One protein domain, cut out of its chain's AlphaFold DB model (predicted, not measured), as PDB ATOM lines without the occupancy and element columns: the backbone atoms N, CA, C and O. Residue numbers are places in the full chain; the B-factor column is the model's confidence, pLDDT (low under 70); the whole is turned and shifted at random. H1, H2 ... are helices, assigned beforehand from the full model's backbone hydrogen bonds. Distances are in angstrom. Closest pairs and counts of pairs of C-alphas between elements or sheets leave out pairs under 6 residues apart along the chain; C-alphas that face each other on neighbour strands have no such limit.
ATOM      1  N   LEU A   2     146.926 121.054 114.126       73.06
ATOM      2  CA  LEU A   2     146.960 119.688 113.571       73.06
ATOM      3  C   LEU A   2     145.800 119.352 112.603       73.06
ATOM      4  O   LEU A   2     146.031 118.762 111.554       73.06
ATOM      5  N   ASN A   3     144.564 119.768 112.909       73.25
ATOM      6  CA  ASN A   3     143.413 119.544 112.015       73.25
ATOM      7  C   ASN A   3     143.520 120.308 110.689       73.25
ATOM      8  O   ASN A   3     143.175 119.762 109.646       73.25
ATOM      9  N   ARG A   4     144.047 121.539 110.714       67.25
ATOM     10  CA  ARG A   4     144.291 122.324 109.495       67.25
ATOM     11  C   ARG A   4     145.417 121.708 108.665       67.25
ATOM     12  O   ARG A   4     145.291 121.632 107.456       67.25
ATOM     13  N   LEU A   5     146.450 121.165 109.311       71.50
ATOM     14  CA  LEU A   5     147.518 120.438 108.623       71.50
ATOM     15  C   LEU A   5     147.013 119.159 107.940       71.50
ATOM     16  O   LEU A   5     147.372 118.874 106.803       71.50
ATOM     17  N   LYS A   6     146.142 118.395 108.612       75.25
ATOM     18  CA  LYS A   6     145.490 117.218 108.015       75.25
ATOM     19  C   LYS A   6     144.656 117.599 106.791       75.25
ATOM     20  O   LYS A   6     144.758 116.936 105.767       75.25
ATOM     21  N   GLN A   7     143.870 118.671 106.882       74.81
ATOM     22  CA  GLN A   7     143.075 119.172 105.756       74.81
ATOM     23  C   GLN A   7     143.954 119.680 104.606       74.81
ATOM     24  O   GLN A   7     143.697 119.336 103.455       74.81
ATOM     25  N   ALA A   8     145.021 120.420 104.914       73.88
ATOM     26  CA  ALA A   8     146.009 120.873 103.941       73.88
ATOM     27  C   ALA A   8     146.638 119.692 103.195       73.88
ATOM     28  O   ALA A   8     146.697 119.697 101.971       73.88
ATOM     29  N   ASN A   9     147.017 118.637 103.924       78.19
ATOM     30  CA  ASN A   9     147.615 117.442 103.338       78.19
ATOM     31  C   ASN A   9     146.677 116.688 102.391       78.19
ATOM     32  O   ASN A   9     147.134 116.108 101.408       78.19
ATOM     33  N   ILE A  10     145.373 116.714 102.669       78.31
ATOM     34  CA  ILE A  10     144.348 116.114 101.806       78.31
ATOM     35  C   ILE A  10     144.134 116.959 100.541       78.31
ATOM     36  O   ILE A  10     143.960 116.406  99.460       78.31
ATOM     37  N   LEU A  11     144.135 118.288 100.664       71.44
ATOM     38  CA  LEU A  11     143.789 119.204  99.570       71.44
ATOM     39  C   LEU A  11     144.975 119.573  98.667       71.44
ATOM     40  O   LEU A  11     144.791 119.787  97.471       71.44
ATOM     41  N   PHE A  12     146.176 119.685  99.231       74.50
ATOM     42  CA  PHE A  12     147.362 120.222  98.555       74.50
ATOM     43  C   PHE A  12     148.477 119.188  98.365       74.50
ATOM     44  O   PHE A  12     149.405 119.443  97.602       74.50
ATOM     45  N   GLY A  13     148.398 118.031  99.030       72.25
ATOM     46  CA  GLY A  13     149.521 117.101  99.158       72.25
ATOM     47  C   GLY A  13     150.414 117.454 100.349       72.25
ATOM     48  O   GLY A  13     150.023 118.226 101.214       72.25
ATOM     49  N   ARG A  14     151.609 116.858 100.434       77.94
ATOM     50  CA  ARG A  14     152.472 116.948 101.625       77.94
ATOM     51  C   ARG A  14     152.832 118.411 101.949       77.94
ATOM     52  O   ARG A  14     153.580 119.039 101.211       77.94
ATOM     53  N   PHE A  15     152.303 118.912 103.059       81.38
ATOM     54  CA  PHE A  15     152.375 120.289 103.538       81.38
ATOM     55  C   PHE A  15     152.959 120.295 104.956       81.38
ATOM     56  O   PHE A  15     152.481 119.561 105.832       81.38
ATOM     57  N   MET A  16     154.015 121.075 105.191       80.75
ATOM     58  CA  MET A  16     154.687 121.086 106.491       80.75
ATOM     59  C   MET A  16     153.975 122.032 107.467       80.75
ATOM     60  O   MET A  16     153.318 122.986 107.044       80.75
ATOM     61  N   PRO A  17     154.092 121.805 108.790       76.31
ATOM     62  CA  PRO A  17     153.531 122.709 109.792       76.31
ATOM     63  C   PRO A  17     153.981 124.153 109.603       76.31
ATOM     64  O   PRO A  17     153.137 125.037 109.608       76.31
ATOM     65  N   THR A  18     155.272 124.362 109.340       82.62
ATOM     66  CA  THR A  18     155.894 125.671 109.096       82.62
ATOM     67  C   THR A  18     155.273 126.414 107.918       82.62
ATOM     68  O   THR A  18     155.049 127.618 107.998       82.62
ATOM     69  N   ASP A  19     154.930 125.691 106.852       77.88
ATOM     70  CA  ASP A  19     154.300 126.268 105.661       77.88
ATOM     71  C   ASP A  19     152.873 126.735 105.977       77.88
ATOM     72  O   ASP A  19     152.367 127.691 105.397       77.88
ATOM     73  N   LEU A  20     152.218 126.066 106.930       76.38
ATOM     74  CA  LEU A  20     150.884 126.413 107.403       76.38
ATOM     75  C   LEU A  20     150.899 127.620 108.351       76.38
ATOM     76  O   LEU A  20     149.934 128.377 108.364       76.38
ATOM     77  N   GLU A  21     151.959 127.792 109.148       80.06
ATOM     78  CA  GLU A  21     152.131 128.966 110.022       80.06
ATOM     79  C   GLU A  21     152.460 130.228 109.223       80.06
ATOM     80  O   GLU A  21     152.054 131.321 109.612       80.06
ATOM     81  N   ALA A  22     153.163 130.072 108.097       83.94
ATOM     82  CA  ALA A  22     153.497 131.167 107.192       83.94
ATOM     83  C   ALA A  22     152.273 131.729 106.447       83.94
ATOM     84  O   ALA A  22     152.326 132.848 105.943       83.94
ATOM     85  N   LEU A  23     151.178 130.967 106.376       79.38
ATOM     86  CA  LEU A  23     149.955 131.374 105.696       79.38
ATOM     87  C   LEU A  23     149.018 132.130 106.634       79.38
ATOM     88  O   LEU A  23     148.634 131.654 107.708       79.38
ATOM     89  N   THR A  24     148.530 133.274 106.166       85.50
ATOM     90  CA  THR A  24     147.375 133.909 106.796       85.50
ATOM     91  C   THR A  24     146.121 133.041 106.605       85.50
ATOM     92  O   THR A  24     146.013 132.281 105.634       85.50
ATOM     93  N   PRO A  25     145.105 133.168 107.482       80.75
ATOM     94  CA  PRO A  25     143.851 132.426 107.331       80.75
ATOM     95  C   PRO A  25     143.200 132.591 105.948       80.75
ATOM     96  O   PRO A  25     142.666 131.629 105.401       80.75
ATOM     97  N   LYS A  26     143.296 133.788 105.358       76.62
ATOM     98  CA  LYS A  26     142.702 134.104 104.055       76.62
ATOM     99  C   LYS A  26     143.459 133.467 102.889       76.62
ATOM    100  O   LYS A  26     142.841 133.011 101.932       76.62
ATOM    101  N   GLU A  27     144.786 133.403 102.964       78.62
ATOM    102  CA  GLU A  27     145.593 132.711 101.952       78.62
ATOM    103  C   GLU A  27     145.328 131.206 101.975       78.62
ATOM    104  O   GLU A  27     145.152 130.599 100.918       78.62
ATOM    105  N   TYR A  28     145.190 130.622 103.167       81.06
ATOM    106  CA  TYR A  28     144.799 129.223 103.321       81.06
ATOM    107  C   TYR A  28     143.426 128.927 102.687       81.06
ATOM    108  O   TYR A  28     143.285 127.951 101.948       81.06
ATOM    109  N   GLU A  29     142.420 129.775 102.927       77.56
ATOM    110  CA  GLU A  29     141.089 129.633 102.317       77.56
ATOM    111  C   GLU A  29     141.133 129.746 100.789       77.56
ATOM    112  O   GLU A  29     140.569 128.900 100.093       77.56
ATOM    113  N   ASN A  30     141.860 130.730 100.253       75.00
ATOM    114  CA  ASN A  30     142.029 130.893  98.808       75.00
ATOM    115  C   ASN A  30     142.690 129.664  98.169       75.00
ATOM    116  O   ASN A  30     142.249 129.192  97.117       75.00
ATOM    117  N   MET A  31     143.722 129.112  98.813       76.69
ATOM    118  CA  MET A  31     144.358 127.879  98.359       76.69
ATOM    119  C   MET A  31     143.366 126.713  98.377       76.69
ATOM    120  O   MET A  31     143.282 125.979  97.389       76.69
ATOM    121  N   ALA A  32     142.583 126.562  99.450       77.44
ATOM    122  CA  ALA A  32     141.607 125.483  99.601       77.44
ATOM    123  C   ALA A  32     140.534 125.526  98.505       77.44
ATOM    124  O   ALA A  32     140.264 124.502  97.872       77.44
ATOM    125  N   ILE A  33     139.994 126.713  98.217       77.06
ATOM    126  CA  ILE A  33     139.036 126.934  97.125       77.06
ATOM    127  C   ILE A  33     139.673 126.571  95.777       77.06
ATOM    128  O   ILE A  33     139.082 125.837  94.982       77.06
ATOM    129  N   GLY A  34     140.912 127.007  95.528       74.75
ATOM    130  CA  GLY A  34     141.641 126.667  94.304       74.75
ATOM    131  C   GLY A  34     141.896 125.162  94.142       74.75
ATOM    132  O   GLY A  34     141.805 124.628  93.034       74.75
ATOM    133  N   ALA A  35     142.185 124.442  95.228       74.94
ATOM    134  CA  ALA A  35     142.329 122.986  95.204       74.94
ATOM    135  C   ALA A  35     141.005 122.273  94.907       74.94
ATOM    136  O   ALA A  35     140.966 121.408  94.033       74.94
ATOM    137  N   GLN A  36     139.914 122.681  95.556       75.56
ATOM    138  CA  GLN A  36     138.582 122.135  95.282       75.56
ATOM    139  C   GLN A  36     138.168 122.363  93.823       75.56
ATOM    140  O   GLN A  36     137.686 121.442  93.164       75.56
ATOM    141  N   GLN A  37     138.441 123.549  93.273       73.69
ATOM    142  CA  GLN A  37     138.154 123.843  91.869       73.69
ATOM    143  C   GLN A  37     138.967 122.963  90.908       73.69
ATOM    144  O   GLN A  37     138.444 122.532  89.880       73.69
ATOM    145  N   ARG A  38     140.233 122.658  91.230       76.94
ATOM    146  CA  ARG A  38     141.057 121.731  90.435       76.94
ATOM    147  C   ARG A  38     140.479 120.319  90.424       76.94
ATOM    148  O   ARG A  38     140.382 119.736  89.349       76.94
ATOM    149  N   ILE A  39     140.039 119.810  91.575       77.62
ATOM    150  CA  ILE A  39     139.390 118.492  91.681       77.62
ATOM    151  C   ILE A  39     138.109 118.454  90.838       77.62
ATOM    152  O   ILE A  39     137.912 117.529  90.050       77.62
ATOM    153  N   LEU A  40     137.268 119.488  90.936       75.88
ATOM    154  CA  LEU A  40     136.049 119.596  90.128       75.88
ATOM    155  C   LEU A  40     136.354 119.644  88.626       75.88
ATOM    156  O   LEU A  40     135.683 118.985  87.832       75.88
ATOM    157  N   ASN A  41     137.376 120.397  88.219       74.75
ATOM    158  CA  ASN A  41     137.788 120.477  86.820       74.75
ATOM    159  C   ASN A  41     138.335 119.138  86.305       74.75
ATOM    160  O   ASN A  41     138.047 118.774  85.167       74.75
ATOM    161  N   GLN A  42     139.088 118.405  87.131       75.19
ATOM    162  CA  GLN A  42     139.591 117.073  86.797       75.19
ATOM    163  C   GLN A  42     138.433 116.085  86.619       75.19
ATOM    164  O   GLN A  42     138.320 115.477  85.562       75.19
ATOM    165  N   SER A  43     137.497 116.031  87.571       72.69
ATOM    166  CA  SER A  43     136.300 115.185  87.477       72.69
ATOM    167  C   SER A  43     135.469 115.477  86.220       72.69
ATOM    168  O   SER A  43     135.022 114.553  85.542       72.69
ATOM    169  N   LYS A  44     135.312 116.756  85.848       71.38
ATOM    170  CA  LYS A  44     134.646 117.142  84.592       71.38
ATOM    171  C   LYS A  44     135.388 116.637  83.352       71.38
ATOM    172  O   LYS A  44     134.738 116.215  82.398       71.38
ATOM    173  N   ARG A  45     136.725 116.692  83.348       72.62
ATOM    174  CA  ARG A  45     137.545 116.158  82.248       72.62
ATOM    175  C   ARG A  45     137.421 114.643  82.157       72.62
ATOM    176  O   ARG A  45     137.160 114.142  81.071       72.62
ATOM    177  N   ASP A  46     137.535 113.940  83.278       71.88
ATOM    178  CA  ASP A  46     137.445 112.479  83.326       71.88
ATOM    179  C   ASP A  46     136.064 112.000  82.849       71.88
ATOM    180  O   ASP A  46     135.964 111.082  82.038       71.88
ATOM    181  N   TYR A  47     134.992 112.691  83.254       71.38
ATOM    182  CA  TYR A  47     133.640 112.428  82.759       71.38
ATOM    183  C   TYR A  47     133.517 112.648  81.244       71.38
ATOM    184  O   TYR A  47     132.979 111.792  80.543       71.38
ATOM    185  N   ALA A  48     134.048 113.754  80.715       66.25
ATOM    186  CA  ALA A  48     134.041 114.020  79.276       66.25
ATOM    187  C   ALA A  48     134.822 112.952  78.488       66.25
ATOM    188  O   ALA A  48     134.340 112.475  77.465       66.25
ATOM    189  N   MET A  49     135.980 112.526  78.999       64.19
ATOM    190  CA  MET A  49     136.783 111.457  78.398       64.19
ATOM    191  C   MET A  49     136.071 110.103  78.459       64.19
ATOM    192  O   MET A  49     136.086 109.372  77.473       64.19
ATOM    193  N   SER A  50     135.394 109.781  79.570       63.78
ATOM    194  CA  SER A  50     134.593 108.553  79.667       63.78
ATOM    195  C   SER A  50     133.459 108.543  78.644       63.78
ATOM    196  O   SER A  50     133.272 107.544  77.963       63.78
ATOM    197  N   LYS A  51     132.767 109.673  78.441       57.91
ATOM    198  CA  LYS A  51     131.720 109.796  77.421       57.91
ATOM    199  C   LYS A  51     132.263 109.696  76.001       57.91
ATOM    200  O   LYS A  51     131.618 109.086  75.162       57.91
ATOM    201  N   ALA A  52     133.440 110.261  75.746       57.50
ATOM    202  CA  ALA A  52     134.103 110.154  74.450       57.50
ATOM    203  C   ALA A  52     134.604 108.727  74.146       57.50
ATOM    204  O   ALA A  52     134.795 108.388  72.983       57.50
ATOM    205  N   THR A  53     134.831 107.897  75.173       53.41
ATOM    206  CA  THR A  53     135.352 106.524  75.037       53.41
ATOM    207  C   THR A  53     134.290 105.432  75.164       53.41
ATOM    208  O   THR A  53     134.587 104.288  74.818       53.41
ATOM    209  N   VAL A  54     133.055 105.742  75.588       48.16
ATOM    210  CA  VAL A  54     131.933 104.809  75.400       48.16
ATOM    211  C   VAL A  54     131.729 104.640  73.887       48.16
ATOM    212  O   VAL A  54     131.517 105.640  73.199       48.16
TER     213      VAL A  54
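This is residues 2 to 54 of the 113 residues of an uncharacterized protein of Limosilactobacillus reuteri (strain DSM 17509 / CIP 109821 / 100-23) (UniProt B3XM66). One long helix, H3, makes the length of this model; near its first part the chain before it folds into a small body with the short helices H1 and H2, while residues 40 to 54 stick out free as an arm. H1 packs on H3 at residues 32 to 36, and H2 makes a corner between them along the chain. The printed part has 53 residues with three named helices, in the order H1, H2, H3, and no named strand; the class is all helix. It is only just loose, close to extended, with a radius of gyration of the C-alphas of 14.7 A and spans of 46 by 18 by 14 A.

H1 is residues 2 to 12, 15.0 A from first to last C-alpha, and begins at C-alpha 2 at (146.960, 119.688, 113.571). H2 is residues 17 to 21, 6.4 A long. H3 is residues 25 to 53, 42.3 A long, from C-alpha 25 at (143.851, 132.426, 107.331) to C-alpha 53 at (135.352, 106.524, 75.037).

H1 touches H3, which meets it with residues 32 to 36 alone; their closest C-alphas, those of Leu 11 and Ala 35, are 6.0 A apart. The two run the same way at a steep tilt of 37 degrees, only just past shallow. H2 is close to H1 but not clearly touching, the closest C-alphas being those of Leu 5 and Pro 17, 6.5 A apart. H2 and H3 are also close but not clearly touching, with the closest C-alphas, those of Leu 20 and Tyr 28, 7.8 A apart. In H1, H2 and H3 every O i to N i+4 pair is within hydrogen-bond range.

The two C-alphas farthest apart, those of Glu 21 and Val 54, are 46.8 A apart. Without residues 40 to 54, which stand free, the body of 38 residues spans 24 by 18 by 13 A. The printed part has no cut, and the links H1 to H2 and H2 to H3 are both tight. The mean pLDDT of the printed part is 73.9; residue 4 and residues 48 to 54 are under 70.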